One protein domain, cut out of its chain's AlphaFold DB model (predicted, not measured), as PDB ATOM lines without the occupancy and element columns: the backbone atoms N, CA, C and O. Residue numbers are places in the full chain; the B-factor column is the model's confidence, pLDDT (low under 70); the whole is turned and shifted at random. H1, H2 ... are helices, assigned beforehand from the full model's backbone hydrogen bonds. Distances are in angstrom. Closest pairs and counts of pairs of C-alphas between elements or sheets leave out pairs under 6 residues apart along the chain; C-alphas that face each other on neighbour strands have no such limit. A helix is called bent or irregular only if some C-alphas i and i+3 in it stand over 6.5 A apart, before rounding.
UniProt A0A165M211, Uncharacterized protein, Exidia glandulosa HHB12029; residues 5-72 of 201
ATOM      1  N   ALA A   5     161.472 157.262 135.381       63.09
ATOM      2  CA  ALA A   5     161.485 156.084 136.250       63.09
ATOM      3  C   ALA A   5     160.853 154.821 135.630       63.09
ATOM      4  O   ALA A   5     161.054 153.728 136.147       63.09
ATOM      5  N   TYR A   6     160.097 154.962 134.535       67.44
ATOM      6  CA  TYR A   6     159.449 153.848 133.830       67.44
ATOM      7  C   TYR A   6     160.117 153.513 132.492       67.44
ATOM      8  O   TYR A   6     159.589 152.705 131.728       67.44
ATOM      9  N   THR A   7     161.257 154.136 132.177       76.31
ATOM     10  CA  THR A   7     161.994 153.806 130.953       76.31
ATOM     11  C   THR A   7     162.754 152.499 131.188       76.31
ATOM     12  O   THR A   7     163.587 152.466 132.094       76.31
ATOM     13  N   PRO A   8     162.479 151.424 130.425       85.94
ATOM     14  CA  PRO A   8     163.195 150.164 130.584       85.94
ATOM     15  C   PRO A   8     164.688 150.372 130.333       85.94
ATOM     16  O   PRO A   8     165.079 151.146 129.455       85.94
ATOM     17  N   ASP A   9     165.522 149.685 131.107       90.69
ATOM     18  CA  ASP A   9     166.958 149.699 130.872       90.69
ATOM     19  C   ASP A   9     167.331 148.920 129.599       90.69
ATOM     20  O   ASP A   9     166.516 148.253 128.950       90.69
ATOM     21  N   TRP A  10     168.601 149.041 129.214       92.25
ATOM     22  CA  TRP A  10     169.112 148.395 128.011       92.25
ATOM     23  C   TRP A  10     169.010 146.867 128.071       92.25
ATOM     24  O   TRP A  10     168.714 146.243 127.053       92.25
ATOM     25  N   ASP A  11     169.255 146.272 129.237       93.12
ATOM     26  CA  ASP A  11     169.281 144.819 129.389       93.12
ATOM     27  C   ASP A  11     167.870 144.241 129.228       93.12
ATOM     28  O   ASP A  11     167.677 143.304 128.455       93.12
ATOM     29  N   THR A  12     166.863 144.903 129.803       93.62
ATOM     30  CA  THR A  12     165.442 144.591 129.600       93.62
ATOM     31  C   THR A  12     165.066 144.678 128.117       93.62
ATOM     32  O   THR A  12     164.448 143.767 127.567       93.62
ATOM     33  N   LEU A  13     165.448 145.759 127.426       92.50
ATOM     34  CA  LEU A  13     165.139 145.917 125.999       92.50
ATOM     35  C   LEU A  13     165.831 144.864 125.127       92.50
ATOM     36  O   LEU A  13     165.241 144.374 124.160       92.50
ATOM     37  N   LYS A  14     167.070 144.502 125.462       92.44
ATOM     38  CA  LYS A  14     167.809 143.429 124.798       92.44
ATOM     39  C   LYS A  14     167.097 142.088 124.975       92.44
ATOM     40  O   LYS A  14     166.862 141.410 123.977       92.44
ATOM     41  N   GLU A  15     166.699 141.742 126.199       93.12
ATOM     42  CA  GLU A  15     165.947 140.516 126.488       93.12
ATOM     43  C   GLU A  15     164.625 140.457 125.716       93.12
ATOM     44  O   GLU A  15     164.268 139.407 125.182       93.12
ATOM     45  N   VAL A  16     163.922 141.588 125.586       92.69
ATOM     46  CA  VAL A  16     162.698 141.678 124.777       92.69
ATOM     47  C   VAL A  16     162.982 141.338 123.314       92.69
ATOM     48  O   VAL A  16     162.277 140.512 122.738       92.69
ATOM     49  N   VAL A  17     164.021 141.919 122.705       92.00
ATOM     50  CA  VAL A  17     164.371 141.639 121.298       92.00
ATOM     51  C   VAL A  17     164.818 140.184 121.108       92.00
ATOM     52  O   VAL A  17     164.436 139.545 120.126       92.00
ATOM     53  N   GLU A  18     165.573 139.631 122.057       92.06
ATOM     54  CA  GLU A  18     165.972 138.219 122.061       92.06
ATOM     55  C   GLU A  18     164.766 137.281 122.179       92.06
ATOM     56  O   GLU A  18     164.675 136.286 121.453       92.06
ATOM     57  N   ALA A  19     163.811 137.601 123.055       93.19
ATOM     58  CA  ALA A  19     162.572 136.850 123.210       93.19
ATOM     59  C   ALA A  19     161.704 136.943 121.949       93.19
ATOM     60  O   ALA A  19     161.204 135.920 121.484       93.19
ATOM     61  N   MET A  20     161.576 138.132 121.349       92.19
ATOM     62  CA  MET A  20     160.881 138.310 120.072       92.19
ATOM     63  C   MET A  20     161.478 137.399 119.001       92.19
ATOM     64  O   MET A  20     160.742 136.665 118.348       92.19
ATOM     65  N   HIS A  21     162.807 137.372 118.876       91.19
ATOM     66  CA  HIS A  21     163.481 136.482 117.939       91.19
ATOM     67  C   HIS A  21     163.229 134.999 118.257       91.19
ATOM     68  O   HIS A  21     162.851 134.237 117.366       91.19
ATOM     69  N   ARG A  22     163.366 134.595 119.528       93.56
ATOM     70  CA  ARG A  22     163.130 133.216 119.999       93.56
ATOM     71  C   ARG A  22     161.716 132.724 119.691       93.56
ATOM     72  O   ARG A  22     161.545 131.562 119.338       93.56
ATOM     73  N   TYR A  23     160.721 133.597 119.816       94.31
ATOM     74  CA  TYR A  23     159.313 133.288 119.561       94.31
ATOM     75  C   TYR A  23     158.848 133.667 118.145       94.31
ATOM     76  O   TYR A  23     157.647 133.690 117.888       94.31
ATOM     77  N   ALA A  24     159.778 133.950 117.222       91.88
ATOM     78  CA  ALA A  24     159.498 134.324 115.832       91.88
ATOM     79  C   ALA A  24     158.543 135.528 115.672       91.88
ATOM     80  O   ALA A  24     157.839 135.658 114.668       91.88
ATOM     81  N   ILE A  25     158.539 136.436 116.650       90.88
ATOM     82  CA  ILE A  25     157.856 137.724 116.566       90.88
ATOM     83  C   ILE A  25     158.678 138.623 115.630       90.88
ATOM     84  O   ILE A  25     159.896 138.742 115.805       90.88
ATOM     85  N   PRO A  26     158.053 139.260 114.624       87.31
ATOM     86  CA  PRO A  26     158.772 140.105 113.682       87.31
ATOM     87  C   PRO A  26     159.450 141.290 114.392       87.31
ATOM     88  O   PRO A  26     158.901 141.820 115.359       87.31
ATOM     89  N   PRO A  27     160.623 141.742 113.910       86.31
ATOM     90  CA  PRO A  27     161.327 142.873 114.504       86.31
ATOM     91  C   PRO A  27     160.483 144.160 114.440       86.31
ATOM     92  O   PRO A  27     159.747 144.354 113.466       86.31
ATOM     93  N   PRO A  28     160.619 145.070 115.425       87.56
ATOM     94  CA  PRO A  28     159.779 146.260 115.508       87.56
ATOM     95  C   PRO A  28     160.011 147.185 114.297       87.56
ATOM     96  O   PRO A  28     161.164 147.518 113.987       87.56
ATOM     97  N   PRO A  29     158.950 147.614 113.583       89.00
ATOM     98  CA  PRO A  29     159.081 148.587 112.505       89.00
ATOM     99  C   PRO A  29     159.435 149.983 113.053       89.00
ATOM    100  O   PRO A  29     159.201 150.263 114.222       89.00
ATOM    101  N   PRO A  30     159.927 150.921 112.219       89.44
ATOM    102  CA  PRO A  30     160.263 152.282 112.662       89.44
ATOM    103  C   PRO A  30     159.115 153.084 113.293       89.44
ATOM    104  O   PRO A  30     159.366 154.084 113.955       89.44
ATOM    105  N   THR A  31     157.866 152.687 113.047       90.00
ATOM    106  CA  THR A  31     156.662 153.293 113.633       90.00
ATOM    107  C   THR A  31     156.341 152.759 115.030       90.00
ATOM    108  O   THR A  31     155.449 153.285 115.685       90.00
ATOM    109  N   ASP A  32     157.020 151.699 115.463       90.88
ATOM    110  CA  ASP A  32     156.792 151.040 116.743       90.88
ATOM    111  C   ASP A  32     157.481 151.807 117.890       90.88
ATOM    112  O   ASP A  32     158.656 152.172 117.759       90.88
ATOM    113  N   PRO A  33     156.809 152.036 119.033       91.62
ATOM    114  CA  PRO A  33     157.433 152.627 120.215       91.62
ATOM    115  C   PRO A  33     158.698 151.893 120.684       91.62
ATOM    116  O   PRO A  33     159.649 152.544 121.115       91.62
ATOM    117  N   LEU A  34     158.757 150.562 120.547       90.88
ATOM    118  CA  LEU A  34     159.941 149.771 120.889       90.88
ATOM    119  C   LEU A  34     161.147 150.159 120.025       90.88
ATOM    120  O   LEU A  34     162.270 150.215 120.522       90.88
ATOM    121  N   PHE A  35     160.927 150.490 118.748       92.88
ATOM    122  CA  PHE A  35     161.993 150.972 117.871       92.88
ATOM    123  C   PHE A  35     162.575 152.295 118.380       92.88
ATOM    124  O   PHE A  35     163.795 152.456 118.438       92.88
ATOM    125  N   ALA A  36     161.710 153.238 118.765       92.00
ATOM    126  CA  ALA A  36     162.132 154.525 119.307       92.00
ATOM    127  C   ALA A  36     162.872 154.366 120.647       92.00
ATOM    128  O   ALA A  36     163.898 155.016 120.853       92.00
ATOM    129  N   LEU A  37     162.403 153.462 121.514       92.62
ATOM    130  CA  LEU A  37     163.060 153.137 122.781       92.62
ATOM    131  C   LEU A  37     164.465 152.573 122.549       92.62
ATOM    132  O   LEU A  37     165.427 153.136 123.065       92.62
ATOM    133  N   LEU A  38     164.607 151.549 121.701       93.50
ATOM    134  CA  LEU A  38     165.906 150.966 121.341       93.50
ATOM    135  C   LEU A  38     166.863 152.013 120.761       93.50
ATOM    136  O   LEU A  38     168.041 152.047 121.118       93.50
ATOM    137  N   LEU A  39     166.364 152.887 119.883       93.31
ATOM    138  CA  LEU A  39     167.179 153.935 119.277       93.31
ATOM    139  C   LEU A  39     167.596 155.006 120.292       93.31
ATOM    140  O   LEU A  39     168.673 155.575 120.149       93.31
ATOM    141  N   SER A  40     166.807 155.271 121.335       93.44
ATOM    142  CA  SER A  40     167.159 156.276 122.348       93.44
ATOM    143  C   SER A  40     168.472 155.944 123.077       93.44
ATOM    144  O   SER A  40     169.259 156.847 123.377       93.44
ATOM    145  N   HIS A  41     168.777 154.649 123.235       93.75
ATOM    146  CA  HIS A  41     169.985 154.149 123.893       93.75
ATOM    147  C   HIS A  41     171.282 154.359 123.103       93.75
ATOM    148  O   HIS A  41     172.353 154.157 123.672       93.75
ATOM    149  N   VAL A  42     171.248 154.812 121.841       94.62
ATOM    150  CA  VAL A  42     172.486 155.067 121.072       94.62
ATOM    151  C   VAL A  42     173.384 156.133 121.703       94.62
ATOM    152  O   VAL A  42     174.592 156.106 121.485       94.62
ATOM    153  N   HIS A  43     172.810 157.042 122.496       91.31
ATOM    154  CA  HIS A  43     173.525 158.148 123.141       91.31
ATOM    155  C   HIS A  43     174.279 157.735 124.411       91.31
ATOM    156  O   HIS A  43     175.079 158.518 124.923       91.31
ATOM    157  N   ARG A  44     174.043 156.526 124.936       92.88
ATOM    158  CA  ARG A  44     174.805 156.016 126.082       92.88
ATOM    159  C   ARG A  44     176.240 155.672 125.639       92.88
ATOM    160  O   ARG A  44     176.449 155.345 124.467       92.88
ATOM    161  N   PRO A  45     177.231 155.666 126.545       91.44
ATOM    162  CA  PRO A  45     178.572 155.169 126.230       91.44
ATOM    163  C   PRO A  45     178.513 153.740 125.664       91.44
ATOM    164  O   PRO A  45     177.924 152.858 126.283       91.44
ATOM    165  N   GLY A  46     179.049 153.521 124.458       91.62
ATOM    166  CA  GLY A  46     178.961 152.227 123.754       91.62
ATOM    167  C   GLY A  46     177.572 151.880 123.184       91.62
ATOM    168  O   GLY A  46     177.410 150.863 122.515       91.62
ATOM    169  N   GLY A  47     176.566 152.737 123.365       94.56
ATOM    170  CA  GLY A  47     175.181 152.493 122.953       94.56
ATOM    171  C   GLY A  47     174.996 152.220 121.479       94.56
ATOM    172  O   GLY A  47     174.365 151.240 121.099       94.56
ATOM    173  N   ALA A  48     175.565 153.076 120.632       95.19
ATOM    174  CA  ALA A  48     175.485 152.904 119.187       95.19
ATOM    175  C   ALA A  48     176.049 151.542 118.738       95.19
ATOM    176  O   ALA A  48     175.479 150.904 117.852       95.19
ATOM    177  N   GLN A  49     177.127 151.077 119.380       96.12
ATOM    178  CA  GLN A  49     177.743 149.778 119.116       96.12
ATOM    179  C   GLN A  49     176.828 148.628 119.544       96.12
ATOM    180  O   GLN A  49     176.648 147.681 118.778       96.12
ATOM    181  N   ASP A  50     176.221 148.716 120.726       95.31
ATOM    182  CA  ASP A  50     175.312 147.685 121.225       95.31
ATOM    183  C   ASP A  50     174.019 147.599 120.408       95.31
ATOM    184  O   ASP A  50     173.615 146.506 120.019       95.31
ATOM    185  N   VAL A  51     173.407 148.737 120.068       95.38
ATOM    186  CA  VAL A  51     172.198 148.787 119.229       95.38
ATOM    187  C   VAL A  51     172.487 148.236 117.832       95.38
ATOM    188  O   VAL A  51     171.684 147.480 117.282       95.38
ATOM    189  N   TYR A  52     173.642 148.572 117.250       96.25
ATOM    190  CA  TYR A  52     174.059 148.022 115.960       96.25
ATOM    191  C   TYR A  52     174.280 146.504 116.027       96.25
ATOM    192  O   TYR A  52     173.727 145.776 115.203       96.25
ATOM    193  N   ALA A  53     174.992 146.004 117.038       95.56
ATOM    194  CA  ALA A  53     175.216 144.569 117.222       95.56
ATOM    195  C   ALA A  53     173.913 143.793 117.498       95.56
ATOM    196  O   ALA A  53     173.713 142.710 116.950       95.56
ATOM    197  N   LEU A  54     172.994 144.351 118.292       94.25
ATOM    198  CA  LEU A  54     171.674 143.761 118.541       94.25
ATOM    199  C   LEU A  54     170.874 143.650 117.238       94.25
ATOM    200  O   LEU A  54     170.298 142.610 116.920       94.25
ATOM    201  N   SER A  55     170.886 144.720 116.440       91.94
ATOM    202  CA  SER A  55     170.190 144.747 115.155       91.94
ATOM    203  C   SER A  55     170.780 143.784 114.120       91.94
ATOM    204  O   SER A  55     170.062 143.323 113.229       91.94
ATOM    205  N   ALA A  56     172.071 143.476 114.244       91.31
ATOM    206  CA  ALA A  56     172.768 142.530 113.389       91.31
ATOM    207  C   ALA A  56     172.390 141.076 113.694       91.31
ATOM    208  O   ALA A  56     172.198 140.293 112.766       91.31
ATOM    209  N   GLN A  57     172.222 140.745 114.976       87.50
ATOM    210  CA  GLN A  57     171.842 139.404 115.431       87.50
ATOM    211  C   GLN A  57     170.368 139.094 115.159       87.50
ATOM    212  O   GLN A  57     170.039 137.998 114.714       87.50
ATOM    213  N   PHE A  58     169.478 140.068 115.382       83.12
ATOM    214  CA  PHE A  58     168.030 139.813 115.425       83.12
ATOM    215  C   PHE A  58     167.228 140.477 114.296       83.12
ATOM    216  O   PHE A  58     166.006 140.354 114.237       83.12
ATOM    217  N   GLY A  59     167.896 141.147 113.351       70.19
ATOM    218  CA  GLY A  59     167.314 141.478 112.050       70.19
ATOM    219  C   GLY A  59     166.491 142.769 111.863       70.19
ATOM    220  O   GLY A  59     166.000 142.940 110.740       70.19
ATOM    221  N   PRO A  60     166.342 143.739 112.799       70.44
ATOM    222  CA  PRO A  60     165.794 145.047 112.436       70.44
ATOM    223  C   PRO A  60     166.819 145.831 111.599       70.44
ATOM    224  O   PRO A  60     167.536 146.700 112.093       70.44
ATOM    225  N   ASN A  61     166.877 145.562 110.288       83.19
ATOM    226  CA  ASN A  61     167.740 146.287 109.341       83.19
ATOM    227  C   ASN A  61     167.552 147.808 109.443       83.19
ATOM    228  O   ASN A  61     168.513 148.563 109.312       83.19
ATOM    229  N   ALA A  62     166.324 148.267 109.697       87.94
ATOM    230  CA  ALA A  62     166.035 149.681 109.891       87.94
ATOM    231  C   ALA A  62     166.722 150.260 111.141       87.94
ATOM    232  O   ALA A  62     167.174 151.405 111.098       87.94
ATOM    233  N   LEU A  63     166.848 149.469 112.212       90.94
ATOM    234  CA  LEU A  63     167.520 149.870 113.447       90.94
ATOM    235  C   LEU A  63     169.032 149.910 113.239       90.94
ATOM    236  O   LEU A  63     169.653 150.899 113.605       90.94
ATOM    237  N   ALA A  64     169.598 148.916 112.546       93.00
ATOM    238  CA  ALA A  64     171.012 148.913 112.158       93.00
ATOM    239  C   ALA A  64     171.381 150.153 111.344       93.00
ATOM    240  O   ALA A  64     172.408 150.792 111.548       93.00
ATOM    241  N   VAL A  65     170.513 150.512 110.399       91.44
ATOM    242  CA  VAL A  65     170.686 151.708 109.582       91.44
ATOM    243  C   VAL A  65     170.603 152.974 110.437       91.44
ATOM    244  O   VAL A  65     171.411 153.877 110.232       91.44
ATOM    245  N   ALA A  66     169.661 153.053 111.377       92.06
ATOM    246  CA  ALA A  66     169.523 154.203 112.265       92.06
ATOM    247  C   ALA A  66     170.723 154.347 113.220       92.06
ATOM    248  O   ALA A  66     171.283 155.433 113.323       92.06
ATOM    249  N   SER A  67     171.189 153.261 113.839       93.75
ATOM    250  CA  SER A  67     172.339 153.290 114.752       93.75
ATOM    251  C   SER A  67     173.676 153.498 114.036       93.75
ATOM    252  O   SER A  67     174.561 154.145 114.591       93.75
ATOM    253  N   SER A  68     173.822 153.043 112.782       94.38
ATOM    254  CA  SER A  68     175.068 153.199 112.005       94.38
ATOM    255  C   SER A  68     175.507 154.652 111.806       94.38
ATOM    256  O   SER A  68     176.692 154.930 111.647       94.38
ATOM    257  N   GLU A  69     174.569 155.595 111.842       91.56
ATOM    258  CA  GLU A  69     174.862 157.025 111.794       91.56
ATOM    259  C   GLU A  69     175.697 157.494 112.990       91.56
ATOM    260  O   GLU A  69     176.606 158.307 112.827       91.56
ATOM    261  N   HIS A  70     175.405 156.956 114.171       93.56
ATOM    262  CA  HIS A  70     176.096 157.279 115.416       93.56
ATOM    263  C   HIS A  70     177.450 156.563 115.525       93.56
ATOM    264  O   HIS A  70     178.229 156.848 116.427       93.56
ATOM    265  N   LEU A  71     177.748 155.662 114.585       95.38
ATOM    266  CA  LEU A  71     179.031 154.977 114.468       95.38
ATOM    267  C   LEU A  71     179.981 155.652 113.477       95.38
ATOM    268  O   LEU A  71     181.117 155.218 113.361       95.38
ATOM    269  N   LEU A  72     179.582 156.729 112.791       94.06
ATOM    270  CA  LEU A  72     180.454 157.391 111.809       94.06
ATOM    271  C   LEU A  72     181.752 157.951 112.416       94.06
ATOM    272  O   LEU A  72     182.752 158.054 111.705       94.06
TER     273      LEU A  72
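This is residues 5 to 72 of the 201 residues of an uncharacterized protein of Exidia glandulosa HHB12029 (UniProt A0A165M211). Three helices, H2, H3 and H4, make a small up-and-down bundle with their centres in a triangle, each helix running against the one before it. H1 lies side by side with H3, on the edge of this bundle, and the link of residues 23 to 32 folds back from its end to H2. The printed part has 68 residues with four named helices, in the order H1, H2, H3, H4, and no named strand; the class is all helix. It is compact, with a radius of gyration of the C-alphas of 11.0 A, and spans 32 by 29 by 20 A.

After residues 5 to 9, H1 takes residues 10 to 22 and is 18.2 A long, from C-alpha 10 at (169.112, 148.395, 128.011). H2, residues 33 to 43, begins with C-alpha 33 at (157.433, 152.627, 120.215) and is 17.3 A long; it is only just irregular, with C-alphas 40 and 43 at 6.7 A. H3, residues 47 to 58, measures 16.4 A. H4, residues 61 to 71, measures 15.1 A and ends with C-alpha 71 at (179.031, 154.977, 114.468); it is neither bent nor irregular, but only just: C-alphas 66 and 69 are 6.1 A apart.

H2 and H3 are the hubs, touching three helices each. They form a helical hairpin at a steep tilt of 43 degrees, opposite ways; H3 touches H2 with residues 47 to 51 alone, and the closest C-alphas, of Val 42 and Ala 48, are 4.2 A apart. H3 and H4 form another helical hairpin, at a shallow tilt of 25 degrees, opposite ways; their closest C-alphas, of Tyr 52 and Ala 64, are 5.0 A apart. H2 touches H4, at a shallow tilt of 19 degrees, the same way, with the C-alphas of Val 42 and Ser 67 closest at 6.6 A. H1 touches H3, the same way at a shallow tilt of 11 degrees; H3 does so with residues 54 to 58 alone, and the C-alphas of His 21 and Phe 58 are closest at 6.2 A. H1 and H2 only just touch, with 3 pairs of C-alphas within 8 A, at a steep tilt of 46 degrees, opposite ways; H1 does so with residues 10 to 13 alone, and the C-alphas of Leu 13 and Leu 38 are closest at 6.9 A. H1 and H4 are apart. In H1 and H3 every O i to N i+4 pair is within hydrogen-bond range; in H2 and in H4 it is 4 of 7.

The two C-alphas farthest apart, of Tyr 23 and Leu 72, are 33.0 A apart. The printed part has no cut. The links H2 to H3 and H3 to H4 are tight, the link H1 to H2 is short, and no link is long. The mean pLDDT of the printed part is 90.3, and residues 5 to 6 are under 70.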